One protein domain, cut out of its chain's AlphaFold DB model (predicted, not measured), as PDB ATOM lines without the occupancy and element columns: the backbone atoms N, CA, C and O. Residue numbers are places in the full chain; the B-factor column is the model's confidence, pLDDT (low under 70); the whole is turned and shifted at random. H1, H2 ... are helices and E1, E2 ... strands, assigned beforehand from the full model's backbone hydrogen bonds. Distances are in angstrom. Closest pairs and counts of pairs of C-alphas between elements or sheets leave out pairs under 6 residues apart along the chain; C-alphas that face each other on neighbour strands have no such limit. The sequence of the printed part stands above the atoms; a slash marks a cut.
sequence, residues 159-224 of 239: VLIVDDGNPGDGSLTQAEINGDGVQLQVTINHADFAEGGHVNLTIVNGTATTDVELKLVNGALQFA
ATOM      1  N   VAL A 159      50.988 -41.144  39.747       94.06
ATOM      2  CA  VAL A 159      50.140 -42.033  38.947       94.06
ATOM      3  C   VAL A 159      48.937 -42.436  39.781       94.06
ATOM      4  O   VAL A 159      49.086 -42.849  40.931       94.06
ATOM      5  N   LEU A 160      47.755 -42.337  39.186       93.38
ATOM      6  CA  LEU A 160      46.489 -42.746  39.772       93.38
ATOM      7  C   LEU A 160      45.777 -43.704  38.820       93.38
ATOM      8  O   LEU A 160      45.643 -43.423  37.628       93.38
ATOM      9  N   ILE A 161      45.288 -44.817  39.358       92.94
ATOM     10  CA  ILE A 161      44.275 -45.626  38.682       92.94
ATOM     11  C   ILE A 161      42.937 -44.972  39.008       92.94
ATOM     12  O   ILE A 161      42.497 -45.007  40.151       92.94
ATOM     13  N   VAL A 162      42.331 -44.316  38.022       92.81
ATOM     14  CA  VAL A 162      41.143 -43.476  38.235       92.81
ATOM     15  C   VAL A 162      39.940 -44.318  38.670       92.81
ATOM     16  O   VAL A 162      39.131 -43.854  39.471       92.81
ATOM     17  N   ASP A 163      39.857 -45.559  38.188       93.56
ATOM     18  CA  ASP A 163      38.750 -46.467  38.498       93.56
ATOM     19  C   ASP A 163      38.814 -47.050  39.917       93.56
ATOM     20  O   ASP A 163      37.779 -47.419  40.460       93.56
ATOM     21  N   ASP A 164      39.986 -47.082  40.559       91.12
ATOM     22  CA  ASP A 164      40.160 -47.536  41.953       91.12
ATOM     23  C   ASP A 164      39.760 -46.419  42.931       91.12
ATOM     24  O   ASP A 164      40.558 -45.877  43.698       91.12
ATOM     25  N   GLY A 165      38.506 -45.986  42.823       88.69
ATOM     26  CA  GLY A 165      37.972 -44.839  43.544       88.69
ATOM     27  C   GLY A 165      36.779 -45.163  44.436       88.69
ATOM     28  O   GLY A 165      36.410 -44.322  45.261       88.69
ATOM     29  N   ASN A 166      36.141 -46.336  44.300       85.56
ATOM     30  CA  ASN A 166      34.886 -46.617  44.999       85.56
ATOM     31  C   ASN A 166      34.611 -48.122  45.255       85.56
ATOM     32  O   ASN A 166      33.749 -48.708  44.587       85.56
ATOM     33  N   PRO A 167      35.198 -48.703  46.320       85.81
ATOM     34  CA  PRO A 167      36.146 -48.077  47.244       85.81
ATOM     35  C   PRO A 167      37.570 -48.067  46.674       85.81
ATOM     36  O   PRO A 167      38.008 -49.067  46.135       85.81
ATOM     37  N   GLY A 168      38.318 -46.977  46.878       88.31
ATOM     38  CA  GLY A 168      39.753 -46.936  46.560       88.31
ATOM     39  C   GLY A 168      40.572 -47.776  47.540       88.31
ATOM     40  O   GLY A 168      41.173 -47.240  48.477       88.31
ATOM     41  N   ASP A 169      40.503 -49.095  47.394       93.06
ATOM     42  CA  ASP A 169      41.094 -50.087  48.292       93.06
ATOM     43  C   ASP A 169      42.287 -50.834  47.674       93.06
ATOM     44  O   ASP A 169      42.879 -51.705  48.323       93.06
ATOM     45  N   GLY A 170      42.686 -50.455  46.457       91.69
ATOM     46  CA  GLY A 170      43.778 -51.078  45.720       91.69
ATOM     47  C   GLY A 170      43.332 -52.243  44.839       91.69
ATOM     48  O   GLY A 170      44.190 -52.896  44.239       91.69
ATOM     49  N   SER A 171      42.032 -52.551  44.774       92.62
ATOM     50  CA  SER A 171      41.477 -53.634  43.957       92.62
ATOM     51  C   SER A 171      40.393 -53.126  43.015       92.62
ATOM     52  O   SER A 171      39.370 -52.618  43.440       92.62
ATOM     53  N   LEU A 172      40.557 -53.389  41.716       92.94
ATOM     54  CA  LEU A 172      39.546 -53.033  40.723       92.94
ATOM     55  C   LEU A 172      38.390 -54.038  40.681       92.94
ATOM     56  O   LEU A 172      38.590 -55.244  40.492       92.94
ATOM     57  N   THR A 173      37.163 -53.532  40.749       92.38
ATOM     58  CA  THR A 173      35.934 -54.290  40.501       92.38
ATOM     59  C   THR A 173      35.371 -54.042  39.099       92.38
ATOM     60  O   THR A 173      35.643 -53.043  38.438       92.38
ATOM     61  N   GLN A 174      34.509 -54.948  38.625       91.38
ATOM     62  CA  GLN A 174      33.847 -54.782  37.324       91.38
ATOM     63  C   GLN A 174      32.927 -53.548  37.274       91.38
ATOM     64  O   GLN A 174      32.681 -53.019  36.191       91.38
ATOM     65  N   ALA A 175      32.400 -53.131  38.430       91.50
ATOM     66  CA  ALA A 175      31.575 -51.934  38.542       91.50
ATOM     67  C   ALA A 175      32.412 -50.658  38.370       91.50
ATOM     68  O   ALA A 175      31.948 -49.729  37.719       91.50
ATOM     69  N   GLU A 176      33.635 -50.649  38.902       92.75
ATOM     70  CA  GLU A 176      34.590 -49.540  38.796       92.75
ATOM     71  C   GLU A 176      35.125 -49.364  37.376       92.75
ATOM     72  O   GLU A 176      35.011 -48.283  36.818       92.75
ATOM     73  N   ILE A 177      35.568 -50.455  36.744       91.44
ATOM     74  CA  ILE A 177      36.035 -50.482  35.341       91.44
ATOM     75  C   ILE A 177      34.946 -50.018  34.364       91.44
ATOM     76  O   ILE A 177      35.239 -49.664  33.232       91.44
ATOM     77  N   ASN A 178      33.671 -50.120  34.763       87.62
ATOM     78  CA  ASN A 178      32.479 -49.637  34.057       87.62
ATOM     79  C   ASN A 178      32.267 -50.147  32.598       87.62
ATOM     80  O   ASN A 178      31.226 -49.887  31.994       87.62
ATOM     81  N   GLY A 179      33.183 -50.961  32.067       86.31
ATOM     82  CA  GLY A 179      33.143 -51.547  30.728       86.31
ATOM     83  C   GLY A 179      33.918 -50.779  29.650       86.31
ATOM     84  O   GLY A 179      33.943 -51.262  28.517       86.31
ATOM     85  N   ASP A 180      34.556 -49.648  29.962       89.25
ATOM     86  CA  ASP A 180      35.339 -48.844  29.007       89.25
ATOM     87  C   ASP A 180      36.867 -49.048  29.101       89.25
ATOM     88  O   ASP A 180      37.607 -48.591  28.228       89.25
ATOM     89  N   GLY A 181      37.334 -49.816  30.086       88.19
ATOM     90  CA  GLY A 181      38.742 -50.163  30.282       88.19
ATOM     91  C   GLY A 181      39.220 -49.743  31.666       88.19
ATOM     92  O   GLY A 181      38.411 -49.413  32.515       88.19
ATOM     93  N   VAL A 182      40.533 -49.784  31.905       90.81
ATOM     94  CA  VAL A 182      41.122 -49.193  33.117       90.81
ATOM     95  C   VAL A 182      41.701 -47.836  32.746       90.81
ATOM     96  O   VAL A 182      42.545 -47.758  31.848       90.81
ATOM     97  N   GLN A 183      41.261 -46.775  33.408       90.31
ATOM     98  CA  GLN A 183      41.765 -45.425  33.212       90.31
ATOM     99  C   GLN A 183      42.897 -45.101  34.181       90.31
ATOM    100  O   GLN A 183      42.857 -45.383  35.379       90.31
ATOM    101  N   LEU A 184      43.919 -44.454  33.633       92.31
ATOM    102  CA  LEU A 184      45.109 -44.017  34.344       92.31
ATOM    103  C   LEU A 184      45.233 -42.506  34.190       92.31
ATOM    104  O   LEU A 184      45.033 -41.966  33.100       92.31
ATOM    105  N   GLN A 185      45.612 -41.837  35.268       93.19
ATOM    106  CA  GLN A 185      46.022 -40.444  35.252       93.19
ATOM    107  C   GLN A 185      47.475 -40.363  35.698       93.19
ATOM    108  O   GLN A 185      47.860 -40.966  36.698       93.19
ATOM    109  N   VAL A 186      48.272 -39.605  34.949       94.88
ATOM    110  CA  VAL A 186      49.652 -39.290  35.307       94.88
ATOM    111  C   VAL A 186      49.767 -37.781  35.415       94.88
ATOM    112  O   VAL A 186      49.434 -37.071  34.465       94.88
ATOM    113  N   THR A 187      50.229 -37.302  36.562       93.94
ATOM    114  CA  THR A 187      50.523 -35.885  36.776       93.94
ATOM    115  C   THR A 187      52.028 -35.689  36.712       93.94
ATOM    116  O   THR A 187      52.784 -36.409  37.366       93.94
ATOM    117  N   ILE A 188      52.450 -34.717  35.913       93.56
ATOM    118  CA  ILE A 188      53.846 -34.352  35.659       93.56
ATOM    119  C   ILE A 188      54.015 -32.841  35.823       93.56
ATOM    120  O   ILE A 188      53.025 -32.110  35.789       93.56
ATOM    121  N   ASN A 189      55.254 -32.363  35.947       91.94
ATOM    122  CA  ASN A 189      55.521 -30.930  35.863       91.94
ATOM    123  C   ASN A 189      55.249 -30.434  34.434       91.94
ATOM    124  O   ASN A 189      55.875 -30.886  33.474       91.94
ATOM    125  N   HIS A 190      54.296 -29.511  34.298       91.44
ATOM    126  CA  HIS A 190      53.929 -28.925  33.014       91.44
ATOM    127  C   HIS A 190      55.074 -28.133  32.373       91.44
ATOM    128  O   HIS A 190      55.252 -28.239  31.162       91.44
ATOM    129  N   ALA A 191      55.815 -27.343  33.157       90.06
ATOM    130  CA  ALA A 191      56.873 -26.474  32.649       90.06
ATOM    131  C   ALA A 191      57.994 -27.312  32.021       90.06
ATOM    132  O   ALA A 191      58.240 -27.191  30.821       90.06
ATOM    133  N   ASP A 192      58.535 -28.266  32.783       91.06
ATOM    134  CA  ASP A 192      59.599 -29.169  32.322       91.06
ATOM    135  C   ASP A 192      59.168 -29.948  31.066       91.06
ATOM    136  O   ASP A 192      59.926 -30.114  30.110       91.06
ATOM    137  N   PHE A 193      57.913 -30.414  31.026       92.88
ATOM    138  CA  PHE A 193      57.382 -31.149  29.878       92.88
ATOM    139  C   PHE A 193      57.168 -30.262  28.643       92.88
ATOM    140  O   PHE A 193      57.369 -30.709  27.511       92.88
ATOM    141  N   ALA A 194      56.761 -29.006  28.837       91.94
ATOM    142  CA  ALA A 194      56.537 -28.051  27.757       91.94
ATOM    143  C   ALA A 194      57.845 -27.525  27.144       91.94
ATOM    144  O   ALA A 194      57.870 -27.244  25.945       91.94
ATOM    145  N   GLU A 195      58.922 -27.444  27.927       91.00
ATOM    146  CA  GLU A 195      60.264 -27.035  27.480       91.00
ATOM    147  C   GLU A 195      61.028 -28.139  26.727       91.00
ATOM    148  O   GLU A 195      62.163 -27.945  26.296       91.00
ATOM    149  N   GLY A 196      60.380 -29.282  26.485       91.44
ATOM    150  CA  GLY A 196      60.937 -30.393  25.713       91.44
ATOM    151  C   GLY A 196      61.257 -31.632  26.546       91.44
ATOM    152  O   GLY A 196      61.821 -32.590  26.010       91.44
ATOM    153  N   GLY A 197      60.876 -31.649  27.825       94.12
ATOM    154  CA  GLY A 197      60.883 -32.852  28.646       94.12
ATOM    155  C   GLY A 197      60.006 -33.971  28.072       94.12
ATOM    156  O   GLY A 197      59.184 -33.789  27.169       94.12
ATOM    157  N   HIS A 198      60.185 -35.168  28.618       95.00
ATOM    158  CA  HIS A 198      59.436 -36.359  28.230       95.00
ATOM    159  C   HIS A 198      59.062 -37.177  29.467       95.00
ATOM    160  O   HIS A 198      59.669 -37.047  30.530       95.00
ATOM    161  N   VAL A 199      58.056 -38.036  29.324       95.56
ATOM    162  CA  VAL A 199      57.645 -38.987  30.359       95.56
ATOM    163  C   VAL A 199      57.700 -40.399  29.801       95.56
ATOM    164  O   VAL A 199      57.198 -40.666  28.710       95.56
ATOM    165  N   ASN A 200      58.298 -41.299  30.576       94.88
ATOM    166  CA  ASN A 200      58.325 -42.725  30.292       94.88
ATOM    167  C   ASN A 200      57.290 -43.439  31.162       94.88
ATOM    168  O   ASN A 200      57.313 -43.336  32.389       94.88
ATOM    169  N   LEU A 201      56.382 -44.160  30.518       94.44
ATOM    170  CA  LEU A 201      55.333 -44.953  31.139       94.44
ATOM    171  C   LEU A 201      55.639 -46.429  30.926       94.44
ATOM    172  O   LEU A 201      55.714 -46.882  29.789       94.44
ATOM    173  N   THR A 202      55.733 -47.187  32.013       94.81
ATOM    174  CA  THR A 202      55.776 -48.650  31.966       94.81
ATOM    175  C   THR A 202      54.442 -49.188  32.460       94.81
ATOM    176  O   THR A 202      54.099 -49.069  33.635       94.81
ATOM    177  N   ILE A 203      53.677 -49.784  31.552       92.50
ATOM    178  CA  ILE A 203      52.348 -50.330  31.817       92.50
ATOM    179  C   ILE A 203      52.461 -51.849  31.869       92.50
ATOM    180  O   ILE A 203      52.813 -52.487  30.877       92.50
ATOM    181  N   VAL A 204      52.135 -52.436  33.020       93.44
ATOM    182  CA  VAL A 204      52.129 -53.890  33.214       93.44
ATOM    183  C   VAL A 204      50.690 -54.378  33.324       93.44
ATOM    184  O   VAL A 204      49.987 -54.063  34.281       93.44
ATOM    185  N   ASN A 205      50.257 -55.176  32.351       89.50
ATOM    186  CA  ASN A 205      48.957 -55.835  32.342       89.50
ATOM    187  C   ASN A 205      49.150 -57.359  32.386       89.50
ATOM    188  O   ASN A 205      49.401 -58.015  31.368       89.50
ATOM    189  N   GLY A 206      49.081 -57.927  33.592       89.56
ATOM    190  CA  GLY A 206      49.416 -59.328  33.833       89.56
ATOM    191  C   GLY A 206      50.894 -59.599  33.542       89.56
ATOM    192  O   GLY A 206      51.767 -59.065  34.216       89.56
ATOM    193  N   THR A 207      51.182 -60.438  32.544       93.88
ATOM    194  CA  THR A 207      52.561 -60.717  32.092       93.88
ATOM    195  C   THR A 207      53.006 -59.838  30.923       93.88
ATOM    196  O   THR A 207      54.140 -59.973  30.470       93.88
ATOM    197  N   ALA A 208      52.118 -59.005  30.373       95.75
ATOM    198  CA  ALA A 208      52.445 -58.105  29.277       95.75
ATOM    199  C   ALA A 208      52.955 -56.774  29.834       95.75
ATOM    200  O   ALA A 208      52.288 -56.158  30.663       95.75
ATOM    201  N   THR A 209      54.102 -56.321  29.337       96.44
ATOM    202  CA  THR A 209      54.660 -54.999  29.636       96.44
ATOM    203  C   THR A 209      54.657 -54.165  28.364       96.44
ATOM    204  O   THR A 209      55.010 -54.664  27.295       96.44
ATOM    205  N   THR A 210      54.227 -52.913  28.465       93.94
ATOM    206  CA  THR A 210      54.280 -51.919  27.390       93.94
ATOM    207  C   THR A 210      54.991 -50.683  27.913       93.94
ATOM    208  O   THR A 210      54.556 -50.112  28.909       93.94
ATOM    209  N   ASP A 211      56.058 -50.277  27.233       95.44
ATOM    210  CA  ASP A 211      56.783 -49.046  27.529       95.44
ATOM    211  C   ASP A 211      56.403 -47.973  26.509       95.44
ATOM    212  O   ASP A 211      56.355 -48.233  25.303       95.44
ATOM    213  N   VAL A 212      56.095 -46.775  26.996       95.31
ATOM    214  CA  VAL A 212      55.631 -45.650  26.186       95.31
ATOM    215  C   VAL A 212      56.360 -44.395  26.623       95.31
ATOM    216  O   VAL A 212      56.225 -43.962  27.760       95.31
ATOM    217  N   GLU A 213      57.088 -43.785  25.699       96.69
ATOM    218  CA  GLU A 213      57.624 -42.440  25.879       96.69
ATOM    219  C   GLU A 213      56.672 -41.433  25.231       96.69
ATOM    220  O   GLU A 213      56.286 -41.588  24.066       96.69
ATOM    221  N   LEU A 214      56.304 -40.401  25.983       96.81
ATOM    222  CA  LEU A 214      55.489 -39.287  25.516       96.81
ATOM    223  C   LEU A 214      56.271 -37.985  25.657       96.81
ATOM    224  O   LEU A 214      56.935 -37.761  26.666       96.81
ATOM    225  N   LYS A 215      56.131 -37.105  24.668       96.25
ATOM    226  CA  LYS A 215      56.697 -35.751  24.660       96.25
ATOM    227  C   LYS A 215      55.703 -34.752  24.088       96.25
ATOM    228  O   LYS A 215      54.776 -35.134  23.362       96.25
ATOM    229  N   LEU A 216      55.913 -33.474  24.379       95.56
ATOM    230  CA  LEU A 216      55.134 -32.396  23.786       95.56
ATOM    231  C   LEU A 216      55.867 -31.805  22.580       95.56
ATOM    232  O   LEU A 216      57.029 -31.424  22.664       95.56
ATOM    233  N   VAL A 217      55.176 -31.696  21.446       94.31
ATOM    234  CA  VAL A 217      55.689 -30.999  20.258       94.31
ATOM    235  C   VAL A 217      54.599 -30.072  19.748       94.31
ATOM    236  O   VAL A 217      53.520 -30.522  19.363       94.31
ATOM    237  N   ASN A 218      54.868 -28.763  19.753       90.31
ATOM    238  CA  ASN A 218      53.907 -27.723  19.359       90.31
ATOM    239  C   ASN A 218      52.550 -27.847  20.085       90.31
ATOM    240  O   ASN A 218      51.494 -27.670  19.478       90.31
ATOM    241  N   GLY A 219      52.572 -28.202  21.374       88.94
ATOM    242  CA  GLY A 219      51.368 -28.355  22.198       88.94
ATOM    243  C   GLY A 219      50.580 -29.655  21.986       88.94
ATOM    244  O   GLY A 219      49.546 -29.835  22.626       88.94
ATOM    245  N   ALA A 220      51.044 -30.571  21.129       92.75
ATOM    246  CA  ALA A 220      50.424 -31.880  20.921       92.75
ATOM    247  C   ALA A 220      51.304 -33.008  21.478       92.75
ATOM    248  O   ALA A 220      52.526 -32.979  21.316       92.75
ATOM    249  N   LEU A 221      50.680 -34.018  22.099       96.38
ATOM    250  CA  LEU A 221      51.394 -35.224  22.521       96.38
ATOM    251  C   LEU A 221      51.852 -36.037  21.312       96.38
ATOM    252  O   LEU A 221      51.065 -36.349  20.409       96.38
ATOM    253  N   GLN A 222      53.114 -36.442  21.346       97.44
ATOM    254  CA  GLN A 222      53.718 -37.354  20.385       97.44
ATOM    255  C   GLN A 222      54.460 -38.475  21.109       97.44
ATOM    256  O   GLN A 222      54.939 -38.290  22.229       97.44
ATOM    257  N   PHE A 223      54.570 -39.627  20.452       97.06
ATOM    258  CA  PHE A 223      55.489 -40.683  20.865       97.06
ATOM    259  C   PHE A 223      56.944 -40.290  20.554       97.06
ATOM    260  O   PHE A 223      57.202 -39.319  19.830       97.06
ATOM    261  N   ALA A 224      57.911 -41.066  21.057       94.44
ATOM    262  CA  ALA A 224      59.340 -40.864  20.785       94.44
ATOM    263  C   ALA A 224      59.656 -40.700  19.284       94.44
ATOM    264  O   ALA A 224      60.431 -39.818  18.903       94.44
TER     265      ALA A 224
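This is residues 159 to 224 of the 239 residues of an uncharacterized protein of Shewanella sp. Sh95 (UniProt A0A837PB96). Two hairpins, E1-E2 with a long loop and the longer E3-E4, make an open V with helix H1 at its corner and E5 beside E4. The printed part has 66 residues, class mostly strand, with elements in the order E1-E2-H1-E3-E4-E5. It is loose, radius of gyration of the C-alphas 14.5 A, and spans 39 by 25 by 18 A.

E1, residues 159 to 161, and E2, 184 to 187, form an antiparallel hairpin, N 160 to O 185 being 2.8 A. E3, residues 198 to 205, E4, 208 to 217, and E5, 220 to 223, form a meander, each strand the antiparallel neighbour of the one before; N 201 to O 212 is 2.8 A, N 215 to O 222 3.0 A. H1, residues 190 to 194, is on this sheet. E1 and E2 are apart from E3, E4 and E5.

E1 begins at C-alpha 159 (50.140, -42.033, 38.947); E4 measures 28.8 A; E5 ends at C-alpha 223 (55.489, -40.683, 20.865).

The E1-E2 link, 22 residues, is long. The printed part has no cut; no printed residue is under pLDDT 70.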